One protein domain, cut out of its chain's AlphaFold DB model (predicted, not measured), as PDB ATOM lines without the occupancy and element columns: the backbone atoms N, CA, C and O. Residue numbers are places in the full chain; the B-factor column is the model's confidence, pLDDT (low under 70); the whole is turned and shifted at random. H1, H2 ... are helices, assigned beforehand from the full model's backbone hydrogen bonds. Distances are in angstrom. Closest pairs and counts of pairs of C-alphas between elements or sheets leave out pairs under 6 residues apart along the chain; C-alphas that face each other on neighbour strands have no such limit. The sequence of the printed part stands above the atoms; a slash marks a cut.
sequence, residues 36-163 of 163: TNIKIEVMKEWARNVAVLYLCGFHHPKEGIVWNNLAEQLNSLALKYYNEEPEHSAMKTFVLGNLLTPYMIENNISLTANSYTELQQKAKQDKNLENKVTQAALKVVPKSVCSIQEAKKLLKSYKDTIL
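This is residues 36 to 163 of the 163 residues of an uncharacterized protein of Haemophilus parasuis (UniProt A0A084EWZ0). Three helices, H1, H2 and H6, stand side by side in a triangular group, and a kinked helix, H3, crosses H1 and runs out to a second lobe, where H4 and H5 meet in a V. The printed part has 128 residues with six named helices, H1 to H6 in chain order, and no named strand; the class is all helix. It is compact, with a radius of gyration of the C-alphas of 14.8 A and spans of 42 by 37 by 22 A.

H1, residues 36 to 59, and H2, residues 61 to 81, form a helical hairpin: they touch, closest at the C-alphas of Gly 57 and Gly 64, 4.1 A apart, at a shallow tilt of 16 degrees, opposite ways. H3, residues 85 to 106, has a kink of 43 degrees near residue 99; its residues 91 to 99 touch H1 at a steep tilt of 56 degrees, closest at the C-alphas of Ala 47 and Val 95, 4.6 A. H4, residues 113 to 125, touches H3 about perpendicular, at 79 degrees, closest at the C-alphas of Leu 100 and Tyr 116, 7.1 A. H5, residues 127 to 140, touches H4 only at the corner, and touches H3 at 86 degrees, closest at the C-alphas of Tyr 103 and Ala 136, 5.1 A. H6, residues 148 to 162, touches H2 at a shallow tilt of 11 degrees, the same way, closest at the C-alphas of Leu 74 and Leu 155, 6.1 A. H4 and H6 are apart. Every O i to N i+4 pair is within hydrogen-bond range in H4 and H6; H1 has 19 of 20, H2 15 of 17, H3 16 of 18 and H5 9 of 10.

H1 begins at C-alpha 36, (-33.340, -37.172, 33.803), and is 34.8 A long; H2 is 29.8 A, H3 32.0 A, H4 18.8 A, H5 20.5 A. H6, 21.4 A, ends at C-alpha 162, (-29.999, -34.063, 16.245).

The C-alphas farthest apart, of Asn 108 and Leu 163, are 43.0 A apart. The printed part has no cut and no long link. The pLDDT is under 70 at residues 36 to 38 and 163.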
ATOM      1  N   THR A  36     -32.756 -35.838  34.041       63.72
ATOM      2  CA  THR A  36     -33.340 -37.172  33.803       63.72
ATOM      3  C   THR A  36     -34.847 -37.085  33.575       63.72
ATOM      4  O   THR A  36     -35.368 -37.734  32.672       63.72
ATOM      5  N   ASN A  37     -35.544 -36.229  34.329       64.38
ATOM      6  CA  ASN A  37     -36.979 -36.002  34.138       64.38
ATOM      7  C   ASN A  37     -37.272 -35.328  32.790       64.38
ATOM      8  O   ASN A  37     -38.163 -35.771  32.071       64.38
ATOM      9  N   ILE A  38     -36.480 -34.319  32.404       68.25
ATOM     10  CA  ILE A  38     -36.593 -33.664  31.090       68.25
ATOM     11  C   ILE A  38     -36.383 -34.683  29.960       68.25
ATOM     12  O   ILE A  38     -37.168 -34.729  29.016       68.25
ATOM     13  N   LYS A  39     -35.376 -35.556  30.080       82.75
ATOM     14  CA  LYS A  39     -35.080 -36.598  29.087       82.75
ATOM     15  C   LYS A  39     -36.237 -37.589  28.903       82.75
ATOM     16  O   LYS A  39     -36.558 -37.956  27.776       82.75
ATOM     17  N   ILE A  40     -36.898 -37.990  29.992       85.38
ATOM     18  CA  ILE A  40     -38.058 -38.892  29.941       85.38
ATOM     19  C   ILE A  40     -39.261 -38.223  29.266       85.38
ATOM     20  O   ILE A  40     -39.920 -38.858  28.445       85.38
ATOM     21  N   GLU A  41     -39.557 -36.962  29.582       88.50
ATOM     22  CA  GLU A  41     -40.684 -36.251  28.962       88.50
ATOM     23  C   GLU A  41     -40.476 -36.051  27.459       88.50
ATOM     24  O   GLU A  41     -41.387 -36.318  26.672       88.50
ATOM     25  N   VAL A  42     -39.253 -35.712  27.038       89.94
ATOM     26  CA  VAL A  42     -38.903 -35.668  25.612       89.94
ATOM     27  C   VAL A  42     -39.106 -37.050  24.984       89.94
ATOM     28  O   VAL A  42     -39.755 -37.168  23.950       89.94
ATOM     29  N   MET A  43     -38.635 -38.133  25.609       91.00
ATOM     30  CA  MET A  43     -38.819 -39.489  25.076       91.00
ATOM     31  C   MET A  43     -40.298 -39.861  24.909       91.00
ATOM     32  O   MET A  43     -40.676 -40.427  23.881       91.00
ATOM     33  N   LYS A  44     -41.148 -39.514  25.883       93.38
ATOM     34  CA  LYS A  44     -42.600 -39.718  25.798       93.38
ATOM     35  C   LYS A  44     -43.219 -38.940  24.639       93.38
ATOM     36  O   LYS A  44     -44.094 -39.476  23.962       93.38
ATOM     37  N   GLU A  45     -42.773 -37.710  24.394       93.75
ATOM     38  CA  GLU A  45     -43.252 -36.896  23.274       93.75
ATOM     39  C   GLU A  45     -42.892 -37.526  21.925       93.75
ATOM     40  O   GLU A  45     -43.763 -37.717  21.075       93.75
ATOM     41  N   TRP A  46     -41.632 -37.930  21.751       94.19
ATOM     42  CA  TRP A  46     -41.191 -38.656  20.562       94.19
ATOM     43  C   TRP A  46     -42.019 -39.930  20.345       94.19
ATOM     44  O   TRP A  46     -42.522 -40.166  19.246       94.19
ATOM     45  N   ALA A  47     -42.209 -40.728  21.399       95.44
ATOM     46  CA  ALA A  47     -42.983 -41.962  21.345       95.44
ATOM     47  C   ALA A  47     -44.448 -41.725  20.958       95.44
ATOM     48  O   ALA A  47     -45.008 -42.448  20.130       95.44
ATOM     49  N   ARG A  48     -45.066 -40.687  21.533       96.06
ATOM     50  CA  ARG A  48     -46.424 -40.258  21.191       96.06
ATOM     51  C   ARG A  48     -46.509 -39.868  19.721       96.06
ATOM     52  O   ARG A  48     -47.424 -40.314  19.036       96.06
ATOM     53  N   ASN A  49     -45.557 -39.081  19.228       96.50
ATOM     54  CA  ASN A  49     -45.531 -38.646  17.836       96.50
ATOM     55  C   ASN A  49     -45.381 -39.835  16.876       96.50
ATOM     56  O   ASN A  49     -46.125 -39.923  15.902       96.50
ATOM     57  N   VAL A  50     -44.514 -40.804  17.185       96.69
ATOM     58  CA  VAL A  50     -44.402 -42.058  16.416       96.69
ATOM     59  C   VAL A  50     -45.734 -42.818  16.398       96.69
ATOM     60  O   VAL A  50     -46.204 -43.201  15.326       96.69
ATOM     61  N   ALA A  51     -46.378 -42.998  17.555       96.75
ATOM     62  CA  ALA A  51     -47.664 -43.692  17.647       96.75
ATOM     63  C   ALA A  51     -48.775 -42.980  16.852       96.75
ATOM     64  O   ALA A  51     -49.537 -43.633  16.140       96.75
ATOM     65  N   VAL A  52     -48.838 -41.646  16.914       97.06
ATOM     66  CA  VAL A  52     -49.789 -40.838  16.133       97.06
ATOM     67  C   VAL A  52     -49.579 -41.034  14.633       97.06
ATOM     68  O   VAL A  52     -50.556 -41.236  13.916       97.06
ATOM     69  N   LEU A  53     -48.332 -41.030  14.149       97.12
ATOM     70  CA  LEU A  53     -48.043 -41.247  12.726       97.12
ATOM     71  C   LEU A  53     -48.503 -42.633  12.253       97.12
ATOM     72  O   LEU A  53     -49.128 -42.726  11.195       97.12
ATOM     73  N   TYR A  54     -48.277 -43.686  13.048       95.25
ATOM     74  CA  TYR A  54     -48.819 -45.018  12.751       95.25
ATOM     75  C   TYR A  54     -50.353 -45.007  12.677       95.25
ATOM     76  O   TYR A  54     -50.931 -45.512  11.714       95.25
ATOM     77  N   LEU A  55     -51.024 -44.385  13.651       96.50
ATOM     78  CA  LEU A  55     -52.489 -44.295  13.690       96.50
ATOM     79  C   LEU A  55     -53.065 -43.483  12.519       96.50
ATOM     80  O   LEU A  55     -54.117 -43.829  11.981       96.50
ATOM     81  N   CYS A  56     -52.358 -42.455  12.048       97.19
ATOM     82  CA  CYS A  56     -52.759 -41.709  10.859       97.19
ATOM     83  C   CYS A  56     -52.779 -42.566   9.585       97.19
ATOM     84  O   CYS A  56     -53.644 -42.354   8.732       97.19
ATOM     85  N   GLY A  57     -51.926 -43.593   9.490       95.44
ATOM     86  CA  GLY A  57     -51.983 -44.582   8.411       95.44
ATOM     87  C   GLY A  57     -53.310 -45.349   8.364       95.44
ATOM     88  O   GLY A  57     -53.825 -45.622   7.280       95.44
ATOM     89  N   PHE A  58     -53.920 -45.621   9.523       94.25
ATOM     90  CA  PHE A  58     -55.241 -46.256   9.603       94.25
ATOM     91  C   PHE A  58     -56.388 -45.287   9.277       94.25
ATOM     92  O   PHE A  58     -57.366 -45.689   8.648       94.25
ATOM     93  N   HIS A  59     -56.273 -44.003   9.642       93.56
ATOM     94  CA  HIS A  59     -57.248 -42.967   9.252       93.56
ATOM     95  C   HIS A  59     -57.229 -42.651   7.748       93.56
ATOM     96  O   HIS A  59     -58.246 -42.218   7.186       93.56
ATOM     97  N   HIS A  60     -56.076 -42.861   7.101       93.00
ATOM     98  CA  HIS A  60     -55.818 -42.559   5.693       93.00
ATOM     99  C   HIS A  60     -55.216 -43.767   4.946       93.00
ATOM    100  O   HIS A  60     -54.066 -43.707   4.507       93.00
ATOM    101  N   PRO A  61     -55.986 -44.850   4.705       91.44
ATOM    102  CA  PRO A  61     -55.440 -46.095   4.153       91.44
ATOM    103  C   PRO A  61     -54.756 -45.937   2.787       91.44
ATOM    104  O   PRO A  61     -53.767 -46.609   2.507       91.44
ATOM    105  N   LYS A  62     -55.242 -45.012   1.944       95.69
ATOM    106  CA  LYS A  62     -54.640 -44.703   0.631       95.69
ATOM    107  C   LYS A  62     -53.224 -44.127   0.738       95.69
ATOM    108  O   LYS A  62     -52.443 -44.245  -0.197       95.69
ATOM    109  N   GLU A  63     -52.904 -43.512   1.871       95.50
ATOM    110  CA  GLU A  63     -51.613 -42.892   2.170       95.50
ATOM    111  C   GLU A  63     -50.839 -43.703   3.220       95.50
ATOM    112  O   GLU A  63     -49.816 -43.241   3.718       95.50
ATOM    113  N   GLY A  64     -51.299 -44.915   3.564       93.81
ATOM    114  CA  GLY A  64     -50.745 -45.711   4.662       93.81
ATOM    115  C   GLY A  64     -49.236 -45.943   4.544       93.81
ATOM    116  O   GLY A  64     -48.520 -45.836   5.531       93.81
ATOM    117  N   ILE A  65     -48.729 -46.150   3.323       96.25
ATOM    118  CA  ILE A  65     -47.287 -46.288   3.059       96.25
ATOM    119  C   ILE A  65     -46.524 -45.004   3.422       96.25
ATOM    120  O   ILE A  65     -45.443 -45.070   4.003       96.25
ATOM    121  N   VAL A  66     -47.079 -43.828   3.108       97.38
ATOM    122  CA  VAL A  66     -46.451 -42.535   3.427       97.38
ATOM    123  C   VAL A  66     -46.400 -42.334   4.938       97.38
ATOM    124  O   VAL A  66     -45.359 -41.948   5.466       97.38
ATOM    125  N   TRP A  67     -47.495 -42.637   5.635       97.50
ATOM    126  CA  TRP A  67     -47.575 -42.541   7.092       97.50
ATOM    127  C   TRP A  67     -46.621 -43.506   7.798       97.50
ATOM    128  O   TRP A  67     -45.887 -43.081   8.687       97.50
ATOM    129  N   ASN A  68     -46.548 -44.760   7.343       95.38
ATOM    130  CA  ASN A  68     -45.609 -45.747   7.874       95.38
ATOM    131  C   ASN A  68     -44.157 -45.297   7.686       95.38
ATOM    132  O   ASN A  68     -43.382 -45.333   8.636       95.38
ATOM    133  N   ASN A  69     -43.803 -44.777   6.508       97.50
ATOM    134  CA  ASN A  69     -42.458 -44.258   6.257       97.50
ATOM    135  C   ASN A  69     -42.125 -43.051   7.158       97.50
ATOM    136  O   ASN A  69     -41.020 -42.942   7.686       97.50
ATOM    137  N   LEU A  70     -43.077 -42.138   7.380       97.56
ATOM    138  CA  LEU A  70     -42.886 -41.019   8.312       97.56
ATOM    139  C   LEU A  70     -42.685 -41.509   9.755       97.56
ATOM    140  O   LEU A  70     -41.793 -41.008  10.442       97.56
ATOM    141  N   ALA A  71     -43.470 -42.496  10.195       96.44
ATOM    142  CA  ALA A  71     -43.337 -43.109  11.515       96.44
ATOM    143  C   ALA A  71     -41.976 -43.804  11.684       96.44
ATOM    144  O   ALA A  71     -41.296 -43.589  12.686       96.44
ATOM    145  N   GLU A  72     -41.536 -44.573  10.685       96.19
ATOM    146  CA  GLU A  72     -40.239 -45.256  10.675       96.19
ATOM    147  C   GLU A  72     -39.064 -44.277  10.688       96.19
ATOM    148  O   GLU A  72     -38.107 -44.474  11.442       96.19
ATOM    149  N   GLN A  73     -39.135 -43.196   9.905       96.75
ATOM    150  CA  GLN A  73     -38.114 -42.149   9.913       96.75
ATOM    151  C   GLN A  73     -38.025 -41.464  11.276       96.75
ATOM    152  O   GLN A  73     -36.919 -41.269  11.783       96.75
ATOM    153  N   LEU A  74     -39.165 -41.122  11.881       95.31
ATOM    154  CA  LEU A  74     -39.182 -40.498  13.199       95.31
ATOM    155  C   LEU A  74     -38.657 -41.453  14.277       95.31
ATOM    156  O   LEU A  74     -37.812 -41.064  15.077       95.31
ATOM    157  N   ASN A  75     -39.087 -42.715  14.264       93.81
ATOM    158  CA  ASN A  75     -38.600 -43.731  15.193       93.81
ATOM    159  C   ASN A  75     -37.084 -43.939  15.049       93.81
ATOM    160  O   ASN A  75     -36.362 -43.982  16.039       93.81
ATOM    161  N   SER A  76     -36.579 -43.983  13.814       93.31
ATOM    162  CA  SER A  76     -35.145 -44.121  13.541       93.31
ATOM    163  C   SER A  76     -34.334 -42.931  14.049       93.31
ATOM    164  O   SER A  76     -33.227 -43.114  14.543       93.31
ATOM    165  N   LEU A  77     -34.860 -41.709  13.938       93.38
ATOM    166  CA  LEU A  77     -34.225 -40.529  14.527       93.38
ATOM    167  C   LEU A  77     -34.217 -40.606  16.054       93.38
ATOM    168  O   LEU A  77     -33.199 -40.295  16.668       93.38
ATOM    169  N   ALA A  78     -35.300 -41.087  16.657       91.31
ATOM    170  CA  ALA A  78     -35.377 -41.230  18.101       91.31
ATOM    171  C   ALA A  78     -34.340 -42.226  18.628       91.31
ATOM    172  O   ALA A  78     -33.646 -41.928  19.589       91.31
ATOM    173  N   LEU A  79     -34.180 -43.369  17.956       89.44
ATOM    174  CA  LEU A  79     -33.170 -44.380  18.293       89.44
ATOM    175  C   LEU A  79     -31.727 -43.920  18.020       89.44
ATOM    176  O   LEU A  79     -30.787 -44.531  18.516       89.44
ATOM    177  N   LYS A  80     -31.528 -42.871  17.213       89.25
ATOM    178  CA  LYS A  80     -30.216 -42.222  17.056       89.25
ATOM    179  C   LYS A  80     -29.946 -41.221  18.173       89.25
ATOM    180  O   LYS A  80     -28.818 -41.143  18.642       89.25
ATOM    181  N   TYR A  81     -30.964 -40.458  18.569       87.25
ATOM    182  CA  TYR A  81     -30.872 -39.488  19.659       87.25
ATOM    183  C   TYR A  81     -30.679 -40.173  21.017       87.25
ATOM    184  O   TYR A  81     -29.833 -39.769  21.806       87.25
ATOM    185  N   TYR A  82     -31.444 -41.235  21.256       85.94
ATOM    186  CA  TYR A  82     -31.296 -42.137  22.388       85.94
ATOM    187  C   TYR A  82     -30.441 -43.310  21.944       85.94
ATOM    188  O   TYR A  82     -30.963 -44.204  21.295       85.94
ATOM    189  N   ASN A  83     -29.137 -43.291  22.188       82.25
ATOM    190  CA  ASN A  83     -28.209 -44.278  21.628       82.25
ATOM    191  C   ASN A  83     -27.908 -45.454  22.573       82.25
ATOM    192  O   ASN A  83     -27.159 -46.354  22.192       82.25
ATOM    193  N   GLU A  84     -28.487 -45.471  23.776       85.25
ATOM    194  CA  GLU A  84     -28.296 -46.542  24.752       85.25
ATOM    195  C   GLU A  84     -29.466 -47.546  24.739       85.25
ATOM    196  O   GLU A  84     -30.641 -47.181  24.661       85.25
ATOM    197  N   GLU A  85     -29.160 -48.838  24.889       83.50
ATOM    198  CA  GLU A  85     -30.157 -49.925  24.887       83.50
ATOM    199  C   GLU A  85     -31.323 -49.748  25.887       83.50
ATOM    200  O   GLU A  85     -32.479 -49.986  25.509       83.50
ATOM    201  N   PRO A  86     -31.107 -49.298  27.145       86.31
ATOM    202  CA  PRO A  86     -32.212 -49.042  28.072       86.31
ATOM    203  C   PRO A  86     -33.219 -48.019  27.531       86.31
ATOM    204  O   PRO A  86     -34.423 -48.133  27.769       86.31
ATOM    205  N   GLU A  87     -32.748 -47.047  26.759       86.50
ATOM    206  CA  GLU A  87     -33.560 -45.975  26.193       86.50
ATOM    207  C   GLU A  87     -34.324 -46.439  24.960       86.50
ATOM    208  O   GLU A  87     -35.484 -46.073  24.779       86.50
ATOM    209  N   HIS A  88     -33.724 -47.312  24.148       87.25
ATOM    210  CA  HIS A  88     -34.426 -47.989  23.055       87.25
ATOM    211  C   HIS A  88     -35.592 -48.817  23.585       87.25
ATOM    212  O   HIS A  88     -36.692 -48.789  23.024       87.25
ATOM    213  N   SER A  89     -35.365 -49.550  24.676       87.38
ATOM    214  CA  SER A  89     -36.402 -50.334  25.348       87.38
ATOM    215  C   SER A  89     -37.513 -49.439  25.912       87.38
ATOM    216  O   SER A  89     -38.703 -49.699  25.692       87.38
ATOM    217  N   ALA A  90     -37.141 -48.335  26.567       88.50
ATOM    218  CA  ALA A  90     -38.089 -47.354  27.085       88.50
ATOM    219  C   ALA A  90     -38.911 -46.691  25.964       88.50
ATOM    220  O   ALA A  90     -40.135 -46.622  26.064       88.50
ATOM    221  N   MET A  91     -38.278 -46.304  24.854       91.00
ATOM    222  CA  MET A  91     -38.946 -45.746  23.677       91.00
ATOM    223  C   MET A  91     -39.991 -46.715  23.111       91.00
ATOM    224  O   MET A  91     -41.157 -46.353  22.948       91.00
ATOM    225  N   LYS A  92     -39.607 -47.977  22.875       88.31
ATOM    226  CA  LYS A  92     -40.536 -49.024  22.413       88.31
ATOM    227  C   LYS A  92     -41.712 -49.185  23.376       88.31
ATOM    228  O   LYS A  92     -42.857 -49.297  22.937       88.31
ATOM    229  N   THR A  93     -41.439 -49.152  24.679       89.88
ATOM    230  CA  THR A  93     -42.464 -49.243  25.724       89.88
ATOM    231  C   THR A  93     -43.428 -48.062  25.671       89.88
ATOM    232  O   THR A  93     -44.639 -48.271  25.706       89.88
ATOM    233  N   PHE A  94     -42.938 -46.831  25.515       93.69
ATOM    234  CA  PHE A  94     -43.802 -45.656  25.405       93.69
ATOM    235  C   PHE A  94     -44.633 -45.651  24.118       93.69
ATOM    236  O   PHE A  94     -45.810 -45.290  24.169       93.69
ATOM    237  N   VAL A  95     -44.079 -46.086  22.980       93.81
ATOM    238  CA  VAL A  95     -44.842 -46.204  21.723       93.81
ATOM    239  C   VAL A  95     -45.990 -47.194  21.907       93.81
ATOM    240  O   VAL A  95     -47.143 -46.861  21.638       93.81
ATOM    241  N   LEU A  96     -45.702 -48.383  22.443       92.94
ATOM    242  CA  LEU A  96     -46.724 -49.392  22.734       92.94
ATOM    243  C   LEU A  96     -47.736 -48.901  23.770       92.94
ATOM    244  O   LEU A  96     -48.929 -49.142  23.613       92.94
ATOM    245  N   GLY A  97     -47.285 -48.173  24.791       94.12
ATOM    246  CA  GLY A  97     -48.146 -47.558  25.794       94.12
ATOM    247  C   GLY A  97     -49.194 -46.651  25.157       94.12
ATOM    248  O   GLY A  97     -50.378 -46.792  25.455       94.12
ATOM    249  N   ASN A  98     -48.802 -45.794  24.210       95.25
ATOM    250  CA  ASN A  98     -49.736 -44.918  23.494       95.25
ATOM    251  C   ASN A  98     -50.784 -45.695  22.670       95.25
ATOM    252  O   ASN A  98     -51.900 -45.210  22.499       95.25
ATOM    253  N   LEU A  99     -50.455 -46.899  22.192       95.12
ATOM    254  CA  LEU A  99     -51.374 -47.747  21.424       95.12
ATOM    255  C   LEU A  99     -52.293 -48.596  22.319       95.12
ATOM    256  O   LEU A  99     -53.464 -48.786  22.002       95.12
ATOM    257  N   LEU A 100     -51.781 -49.110  23.440       97.25
ATOM    258  CA  LEU A 100     -52.493 -50.064  24.299       97.25
ATOM    259  C   LEU A 100     -53.337 -49.386  25.385       97.25
ATOM    260  O   LEU A 100     -54.427 -49.869  25.697       97.25
ATOM    261  N   THR A 101     -52.865 -48.264  25.943       97.56
ATOM    262  CA  THR A 101     -53.525 -47.567  27.068       97.56
ATOM    263  C   THR A 101     -55.001 -47.263  26.804       97.56
ATOM    264  O   THR A 101     -55.808 -47.541  27.690       97.56
ATOM    265  N   PRO A 102     -55.407 -46.749  25.621       98.00
ATOM    266  CA  PRO A 102     -56.812 -46.436  25.367       98.00
ATOM    267  C   PRO A 102     -57.717 -47.662  25.513       98.00
ATOM    268  O   PRO A 102     -58.741 -47.597  26.187       98.00
ATOM    269  N   TYR A 103     -57.301 -48.810  24.968       98.31
ATOM    270  CA  TYR A 103     -58.044 -50.061  25.107       98.31
ATOM    271  C   TYR A 103     -58.105 -50.530  26.562       98.31
ATOM    272  O   TYR A 103     -59.159 -50.960  27.031       98.31
ATOM    273  N   MET A 104     -56.988 -50.434  27.285       98.31
ATOM    274  CA  MET A 104     -56.930 -50.830  28.692       98.31
ATOM    275  C   MET A 104     -57.872 -49.984  29.553       98.31
ATOM    276  O   MET A 104     -58.620 -50.548  30.347       98.31
ATOM    277  N   ILE A 105     -57.903 -48.665  29.343       98.31
ATOM    278  CA  ILE A 105     -58.830 -47.755  30.029       98.31
ATOM    279  C   ILE A 105     -60.284 -48.099  29.682       98.31
ATOM    280  O   ILE A 105     -61.092 -48.273  30.589       98.31
ATOM    281  N   GLU A 106     -60.620 -48.256  28.395       97.88
ATOM    282  CA  GLU A 106     -61.989 -48.586  27.955       97.88
ATOM    283  C   GLU A 106     -62.511 -49.909  28.541       97.88
ATOM    284  O   GLU A 106     -63.715 -50.067  28.730       97.88
ATOM    285  N   ASN A 107     -61.616 -50.856  28.835       97.94
ATOM    286  CA  ASN A 107     -61.963 -52.195  29.318       97.94
ATOM    287  C   ASN A 107     -61.641 -52.407  30.808       97.94
ATOM    288  O   ASN A 107     -61.671 -53.544  31.274       97.94
ATOM    289  N   ASN A 108     -61.349 -51.338  31.559       97.69
ATOM    290  CA  ASN A 108     -61.005 -51.389  32.987       97.69
ATOM    291  C   ASN A 108     -59.853 -52.362  33.315       97.69
ATOM    292  O   ASN A 108     -59.840 -53.012  34.360       97.69
ATOM    293  N   ILE A 109     -58.877 -52.474  32.414       97.44
ATOM    294  CA  ILE A 109     -57.658 -53.256  32.618       97.44
ATOM    295  C   ILE A 109     -56.652 -52.375  33.362       97.44
ATOM    296  O   ILE A 109     -56.341 -51.265  32.926       97.44
ATOM    297  N   SER A 110     -56.104 -52.877  34.467       96.62
ATOM    298  CA  SER A 110     -55.100 -52.163  35.259       96.62
ATOM    299  C   SER A 110     -53.881 -51.764  34.421       96.62
ATOM    300  O   SER A 110     -53.306 -52.591  33.717       96.62
ATOM    301  N   LEU A 111     -53.430 -50.511  34.538       94.62
ATOM    302  CA  LEU A 111     -52.267 -49.983  33.810       94.62
ATOM    303  C   LEU A 111     -50.946 -50.415  34.471       94.62
ATOM    304  O   LEU A 111     -50.202 -49.600  35.009       94.62
ATOM    305  N   THR A 112     -50.671 -51.719  34.461       93.56
ATOM    306  CA  THR A 112     -49.449 -52.316  35.024       93.56
ATOM    307  C   THR A 112     -48.575 -52.917  33.931       93.56
ATOM    308  O   THR A 112     -49.085 -53.313  32.883       93.56
ATOM    309  N   ALA A 113     -47.266 -53.037  34.179       89.31
ATOM    310  CA  ALA A 113     -46.330 -53.651  33.233       89.31
ATOM    311  C   ALA A 113     -46.787 -55.053  32.785       89.31
ATOM    312  O   ALA A 113     -46.814 -55.329  31.588       89.31
ATOM    313  N   ASN A 114     -47.248 -55.889  33.724       93.88
ATOM    314  CA  ASN A 114     -47.767 -57.227  33.422       93.88
ATOM    315  C   ASN A 114     -48.968 -57.165  32.471       93.88
ATOM    316  O   ASN A 114     -49.000 -57.872  31.468       93.88
ATOM    317  N   SER A 115     -49.925 -56.272  32.738       95.50
ATOM    318  CA  SER A 115     -51.108 -56.114  31.892       95.50
ATOM    319  C   SER A 115     -50.761 -55.621  30.483       95.50
ATOM    320  O   SER A 115     -51.361 -56.095  29.519       95.50
ATOM    321  N   TYR A 116     -49.771 -54.732  30.335       94.25
ATOM    322  CA  TYR A 116     -49.261 -54.333  29.018       94.25
ATOM    323  C   TYR A 116     -48.636 -55.511  28.272       94.25
ATOM    324  O   TYR A 116     -48.958 -55.731  27.105       94.25
ATOM    325  N   THR A 117     -47.759 -56.273  28.931       93.38
ATOM    326  CA  THR A 117     -47.090 -57.429  28.325       93.38
ATOM    327  C   THR A 117     -48.096 -58.489  27.889       93.38
ATOM    328  O   THR A 117     -48.047 -58.942  26.746       93.38
ATOM    329  N   GLU A 118     -49.046 -58.845  28.754       95.88
ATOM    330  CA  GLU A 118     -50.094 -59.813  28.429       95.88
ATOM    331  C   GLU A 118     -50.969 -59.341  27.268       95.88
ATOM    332  O   GLU A 118     -51.231 -60.109  26.341       95.88
ATOM    333  N   LEU A 119     -51.416 -58.081  27.294       96.50
ATOM    334  CA  LEU A 119     -52.250 -57.530  26.230       96.50
ATOM    335  C   LEU A 119     -51.494 -57.491  24.901       96.50
ATOM    336  O   LEU A 119     -52.047 -57.888  23.880       96.50
ATOM    337  N   GLN A 120     -50.227 -57.070  24.905       94.62
ATOM    338  CA  GLN A 120     -49.390 -57.058  23.709       94.62
ATOM    339  C   GLN A 120     -49.230 -58.468  23.125       94.62
ATOM    340  O   GLN A 120     -49.353 -58.651  21.914       94.62
ATOM    341  N   GLN A 121     -48.940 -59.465  23.965       95.69
ATOM    342  CA  GLN A 121     -48.777 -60.852  23.530       95.69
ATOM    343  C   GLN A 121     -50.077 -61.412  22.945       95.69
ATOM    344  O   GLN A 121     -50.053 -61.976  21.852       95.69
ATOM    345  N   LYS A 122     -51.210 -61.196  23.624       96.56
ATOM    346  CA  LYS A 122     -52.529 -61.631  23.147       96.56
ATOM    347  C   LYS A 122     -52.902 -60.940  21.835       96.56
ATOM    348  O   LYS A 122     -53.315 -61.614  20.901       96.56
ATOM    349  N   ALA A 123     -52.702 -59.626  21.724       95.12
ATOM    350  CA  ALA A 123     -53.019 -58.872  20.511       95.12
ATOM    351  C   ALA A 123     -52.192 -59.337  19.301       95.12
ATOM    352  O   ALA A 123     -52.724 -59.432  18.206       95.12
ATOM    353  N   LYS A 124     -50.919 -59.714  19.486       93.12
ATOM    354  CA  LYS A 124     -50.095 -60.288  18.401       93.12
ATOM    355  C   LYS A 124     -50.621 -61.624  17.867       93.12
ATOM    356  O   LYS A 124     -50.298 -61.994  16.742       93.12
ATOM    357  N   GLN A 125     -51.356 -62.373  18.686       96.44
ATOM    358  CA  GLN A 125     -51.868 -63.704  18.352       96.44
ATOM    359  C   GLN A 125     -53.338 -63.669  17.910       96.44
ATOM    360  O   GLN A 125     -53.775 -64.543  17.164       96.44
ATOM    361  N   ASP A 126     -54.094 -62.660  18.343       97.19
ATOM    362  CA  ASP A 126     -55.509 -62.472  18.035       97.19
ATOM    363  C   ASP A 126     -55.728 -61.174  17.244       97.19
ATOM    364  O   ASP A 126     -55.785 -60.073  17.794       97.19
ATOM    365  N   LYS A 127     -55.943 -61.323  15.933       95.94
ATOM    366  CA  LYS A 127     -56.196 -60.210  15.007       95.94
ATOM    367  C   LYS A 127     -57.471 -59.423  15.333       95.94
ATOM    368  O   LYS A 127     -57.564 -58.235  15.027       95.94
ATOM    369  N   ASN A 128     -58.476 -60.054  15.942       97.62
ATOM    370  CA  ASN A 128     -59.674 -59.345  16.385       97.62
ATOM    371  C   ASN A 128     -59.349 -58.446  17.583       97.62
ATOM    372  O   ASN A 128     -59.795 -57.299  17.635       97.62
ATOM    373  N   LEU A 129     -58.540 -58.939  18.522       97.56
ATOM    374  CA  LEU A 129     -58.051 -58.136  19.638       97.56
ATOM    375  C   LEU A 129     -57.132 -57.002  19.163       97.56
ATOM    376  O   LEU A 129     -57.330 -55.867  19.586       97.56
ATOM    377  N   GLU A 130     -56.201 -57.267  18.244       96.31
ATOM    378  CA  GLU A 130     -55.355 -56.241  17.610       96.31
ATOM    379  C   GLU A 130     -56.193 -55.117  16.987       96.31
ATOM    380  O   GLU A 130     -55.954 -53.930  17.235       96.31
ATOM    381  N   ASN A 131     -57.235 -55.484  16.234       96.31
ATOM    382  CA  ASN A 131     -58.160 -54.523  15.646       96.31
ATOM    383  C   ASN A 131     -58.884 -53.711  16.725       96.31
ATOM    384  O   ASN A 131     -58.963 -52.492  16.606       96.31
ATOM    385  N   LYS A 132     -59.386 -54.339  17.796       97.88
ATOM    386  CA  LYS A 132     -60.051 -53.626  18.902       97.88
ATOM    387  C   LYS A 132     -59.114 -52.651  19.613       97.88
ATOM    388  O   LYS A 132     -59.525 -51.529  19.899       97.88
ATOM    389  N   VAL A 133     -57.867 -53.054  19.855       97.75
ATOM    390  CA  VAL A 133     -56.825 -52.184  20.419       97.75
ATOM    391  C   VAL A 133     -56.595 -50.980  19.509       97.75
ATOM    392  O   VAL A 133     -56.657 -49.839  19.962       97.75
ATOM    393  N   THR A 134     -56.421 -51.228  18.211       95.69
ATOM    394  CA  THR A 134     -56.218 -50.177  17.209       95.69
ATOM    395  C   THR A 134     -57.405 -49.217  17.156       95.69
ATOM    396  O   THR A 134     -57.219 -48.004  17.148       95.69
ATOM    397  N   GLN A 135     -58.638 -49.730  17.183       96.69
ATOM    398  CA  GLN A 135     -59.846 -48.901  17.188       96.69
ATOM    399  C   GLN A 135     -59.944 -48.030  18.445       96.69
ATOM    400  O   GLN A 135     -60.292 -46.856  18.339       96.69
ATOM    401  N   ALA A 136     -59.604 -48.561  19.622       97.81
ATOM    402  CA  ALA A 136     -59.557 -47.763  20.847       97.81
ATOM    403  C   ALA A 136     -58.508 -46.640  20.745       97.81
ATOM    404  O   ALA A 136     -58.783 -45.496  21.105       97.81
ATOM    405  N   ALA A 137     -57.333 -46.937  20.184       96.94
ATOM    406  CA  ALA A 137     -56.290 -45.942  19.952       96.94
ATOM    407  C   ALA A 137     -56.704 -44.862  18.933       96.94
ATOM    408  O   ALA A 137     -56.424 -43.680  19.124       96.94
ATOM    409  N   LEU A 138     -57.439 -45.229  17.880       96.06
ATOM    410  CA  LEU A 138     -57.938 -44.271  16.887       96.06
ATOM    411  C   LEU A 138     -58.959 -43.284  17.460       96.06
ATOM    412  O   LEU A 138     -59.028 -42.153  16.985       96.06
ATOM    413  N   LYS A 139     -59.728 -43.665  18.487       95.19
ATOM    414  CA  LYS A 139     -60.686 -42.752  19.138       95.19
ATOM    415  C   LYS A 139     -60.001 -41.586  19.849       95.19
ATOM    416  O   LYS A 139     -60.577 -40.504  19.920       95.19
ATOM    417  N   VAL A 140     -58.787 -41.791  20.366       95.06
ATOM    418  CA  VAL A 140     -58.030 -40.748  21.083       95.06
ATOM    419  C   VAL A 140     -57.126 -39.917  20.167       95.06
ATOM    420  O   VAL A 140     -56.618 -38.881  20.588       95.06
ATOM    421  N   VAL A 141     -56.949 -40.332  18.907       93.94
ATOM    422  CA  VAL A 141     -56.205 -39.585  17.881       93.94
ATOM    423  C   VAL A 141     -57.183 -39.111  16.805       93.94
ATOM    424  O   VAL A 141     -57.499 -39.867  15.885       93.94
ATOM    425  N   PRO A 142     -57.695 -37.870  16.892       90.44
ATOM    426  CA  PRO A 142     -58.680 -37.383  15.941       90.44
ATOM    427  C   PRO A 142     -58.065 -37.236  14.548       90.44
ATOM    428  O   PRO A 142     -56.949 -36.751  14.391       90.44
ATOM    429  N   LYS A 143     -58.828 -37.574  13.509       90.94
ATOM    430  CA  LYS A 143     -58.363 -37.504  12.115       90.94
ATOM    431  C   LYS A 143     -57.825 -36.122  11.708       90.94
ATOM    432  O   LYS A 143     -56.958 -36.032  10.846       90.94
ATOM    433  N   SER A 144     -58.292 -35.048  12.345       90.56
ATOM    434  CA  SER A 144     -57.824 -33.677  12.101       90.56
ATOM    435  C   SER A 144     -56.341 -33.452  12.414       90.56
ATOM    436  O   SER A 144     -55.766 -32.508  11.881       90.56
ATOM    437  N   VAL A 145     -55.707 -34.295  13.238       91.25
ATOM    438  CA  VAL A 145     -54.259 -34.199  13.501       91.25
ATOM    439  C   VAL A 145     -53.409 -34.838  12.397       91.25
ATOM    440  O   VAL A 145     -52.201 -34.617  12.345       91.25
ATOM    441  N   CYS A 146     -54.018 -35.596  11.481       95.06
ATOM    442  CA  CYS A 146     -53.323 -36.328  10.425       95.06
ATOM    443  C   CYS A 146     -53.075 -35.458   9.186       95.06
ATOM    444  O   CYS A 146     -53.676 -35.648   8.130       95.06
ATOM    445  N   SER A 147     -52.146 -34.506   9.307       95.88
ATOM    446  CA  SER A 147     -51.631 -33.719   8.181       95.88
ATOM    447  C   SER A 147     -50.226 -34.173   7.785       95.88
ATOM    448  O   SER A 147     -49.283 -34.046   8.565       95.88
ATOM    449  N   ILE A 148     -50.058 -34.655   6.547       95.69
ATOM    450  CA  ILE A 148     -48.740 -35.047   6.012       95.69
ATOM    451  C   ILE A 148     -47.768 -33.859   6.026       95.69
ATOM    452  O   ILE A 148     -46.574 -34.035   6.274       95.69
ATOM    453  N   GLN A 149     -48.255 -32.645   5.758       96.56
ATOM    454  CA  GLN A 149     -47.417 -31.448   5.775       96.56
ATOM    455  C   GLN A 149     -46.888 -31.164   7.183       96.56
ATOM    456  O   GLN A 149     -45.693 -30.912   7.339       96.56
ATOM    457  N   GLU A 150     -47.745 -31.258   8.202       95.69
ATOM    458  CA  GLU A 150     -47.332 -31.065   9.597       95.69
ATOM    459  C   GLU A 150     -46.413 -32.195  10.073       95.69
ATOM    460  O   GLU A 150     -45.384 -31.926  10.687       95.69
ATOM    461  N   ALA A 151     -46.682 -33.443   9.684       96.06
ATOM    462  CA  ALA A 151     -45.800 -34.572   9.972       96.06
ATOM    463  C   ALA A 151     -44.395 -34.394   9.366       96.06
ATOM    464  O   ALA A 151     -43.389 -34.687  10.012       96.06
ATOM    465  N   LYS A 152     -44.298 -33.863   8.141       96.88
ATOM    466  CA  LYS A 152     -43.009 -33.538   7.508       96.88
ATOM    467  C   LYS A 152     -42.283 -32.392   8.216       96.88
ATOM    468  O   LYS A 152     -41.062 -32.461   8.349       96.88
ATOM    469  N   LYS A 153     -43.002 -31.355   8.665       96.31
ATOM    470  CA  LYS A 153     -42.420 -30.258   9.458       96.31
ATOM    471  C   LYS A 153     -41.878 -30.768  10.791       96.31
ATOM    472  O   LYS A 153     -40.738 -30.462  11.118       96.31
ATOM    473  N   LEU A 154     -42.651 -31.598  11.490       94.12
ATOM    474  CA  LEU A 154     -42.244 -32.247  12.735       94.12
ATOM    475  C   LEU A 154     -40.991 -33.108  12.534       94.12
ATOM    476  O   LEU A 154     -40.023 -33.014  13.281       94.12
ATOM    477  N   LEU A 155     -40.969 -33.929  11.482       95.00
ATOM    478  CA  LEU A 155     -39.796 -34.736  11.169       95.00
ATOM    479  C   LEU A 155     -38.561 -33.863  10.910       95.00
ATOM    480  O   LEU A 155     -37.463 -34.208  11.341       95.00
ATOM    481  N   LYS A 156     -38.731 -32.738  10.207       95.19
ATOM    482  CA  LYS A 156     -37.648 -31.782   9.968       95.19
ATOM    483  C   LYS A 156     -37.152 -31.160  11.277       95.19
ATOM    484  O   LYS A 156     -35.949 -31.175  11.496       95.19
ATOM    485  N   SER A 157     -38.039 -30.704  12.165       93.69
ATOM    486  CA  SER A 157     -37.618 -30.102  13.440       93.69
ATOM    487  C   SER A 157     -36.806 -31.070  14.301       93.69
ATOM    488  O   SER A 157     -35.826 -30.667  14.920       93.69
ATOM    489  N   TYR A 158     -37.148 -32.362  14.291       91.50
ATOM    490  CA  TYR A 158     -36.353 -33.380  14.981       91.50
ATOM    491  C   TYR A 158     -34.991 -33.635  14.331       91.50
ATOM    492  O   TYR A 158     -34.009 -33.821  15.045       91.50
ATOM    493  N   LYS A 159     -34.900 -33.618  12.994       91.50
ATOM    494  CA  LYS A 159     -33.607 -33.706  12.289       91.50
ATOM    495  C   LYS A 159     -32.698 -32.537  12.657       91.50
ATOM    496  O   LYS A 159     -31.543 -32.769  12.984       91.50
ATOM    497  N   ASP A 160     -33.252 -31.328  12.672       89.81
ATOM    498  CA  ASP A 160     -32.533 -30.095  13.007       89.81
ATOM    499  C   ASP A 160     -32.114 -30.038  14.495       89.81
ATOM    500  O   ASP A 160     -31.288 -29.218  14.866       89.81
ATOM    501  N   THR A 161     -32.682 -30.895  15.357       79.44
ATOM    502  CA  THR A 161     -32.311 -31.005  16.783       79.44
ATOM    503  C   THR A 161     -31.184 -32.021  17.027       79.44
ATOM    504  O   THR A 161     -30.514 -31.963  18.055       79.44
ATOM    505  N   ILE A 162     -31.003 -32.990  16.122       73.75
ATOM    506  CA  ILE A 162     -29.999 -34.063  16.245       73.75
ATOM    507  C   ILE A 162     -28.682 -33.700  15.538       73.75
ATOM    508  O   ILE A 162     -27.631 -34.203  15.938       73.75
ATOM    509  N   LEU A 163     -28.749 -32.895  14.473       56.00
ATOM    510  CA  LEU A 163     -27.606 -32.420  13.678       56.00
ATOM    511  C   LEU A 163     -27.049 -31.105  14.228       56.00
ATOM    512  O   LEU A 163     -25.810 -30.947  14.154       56.00
TER     513      LEU A 163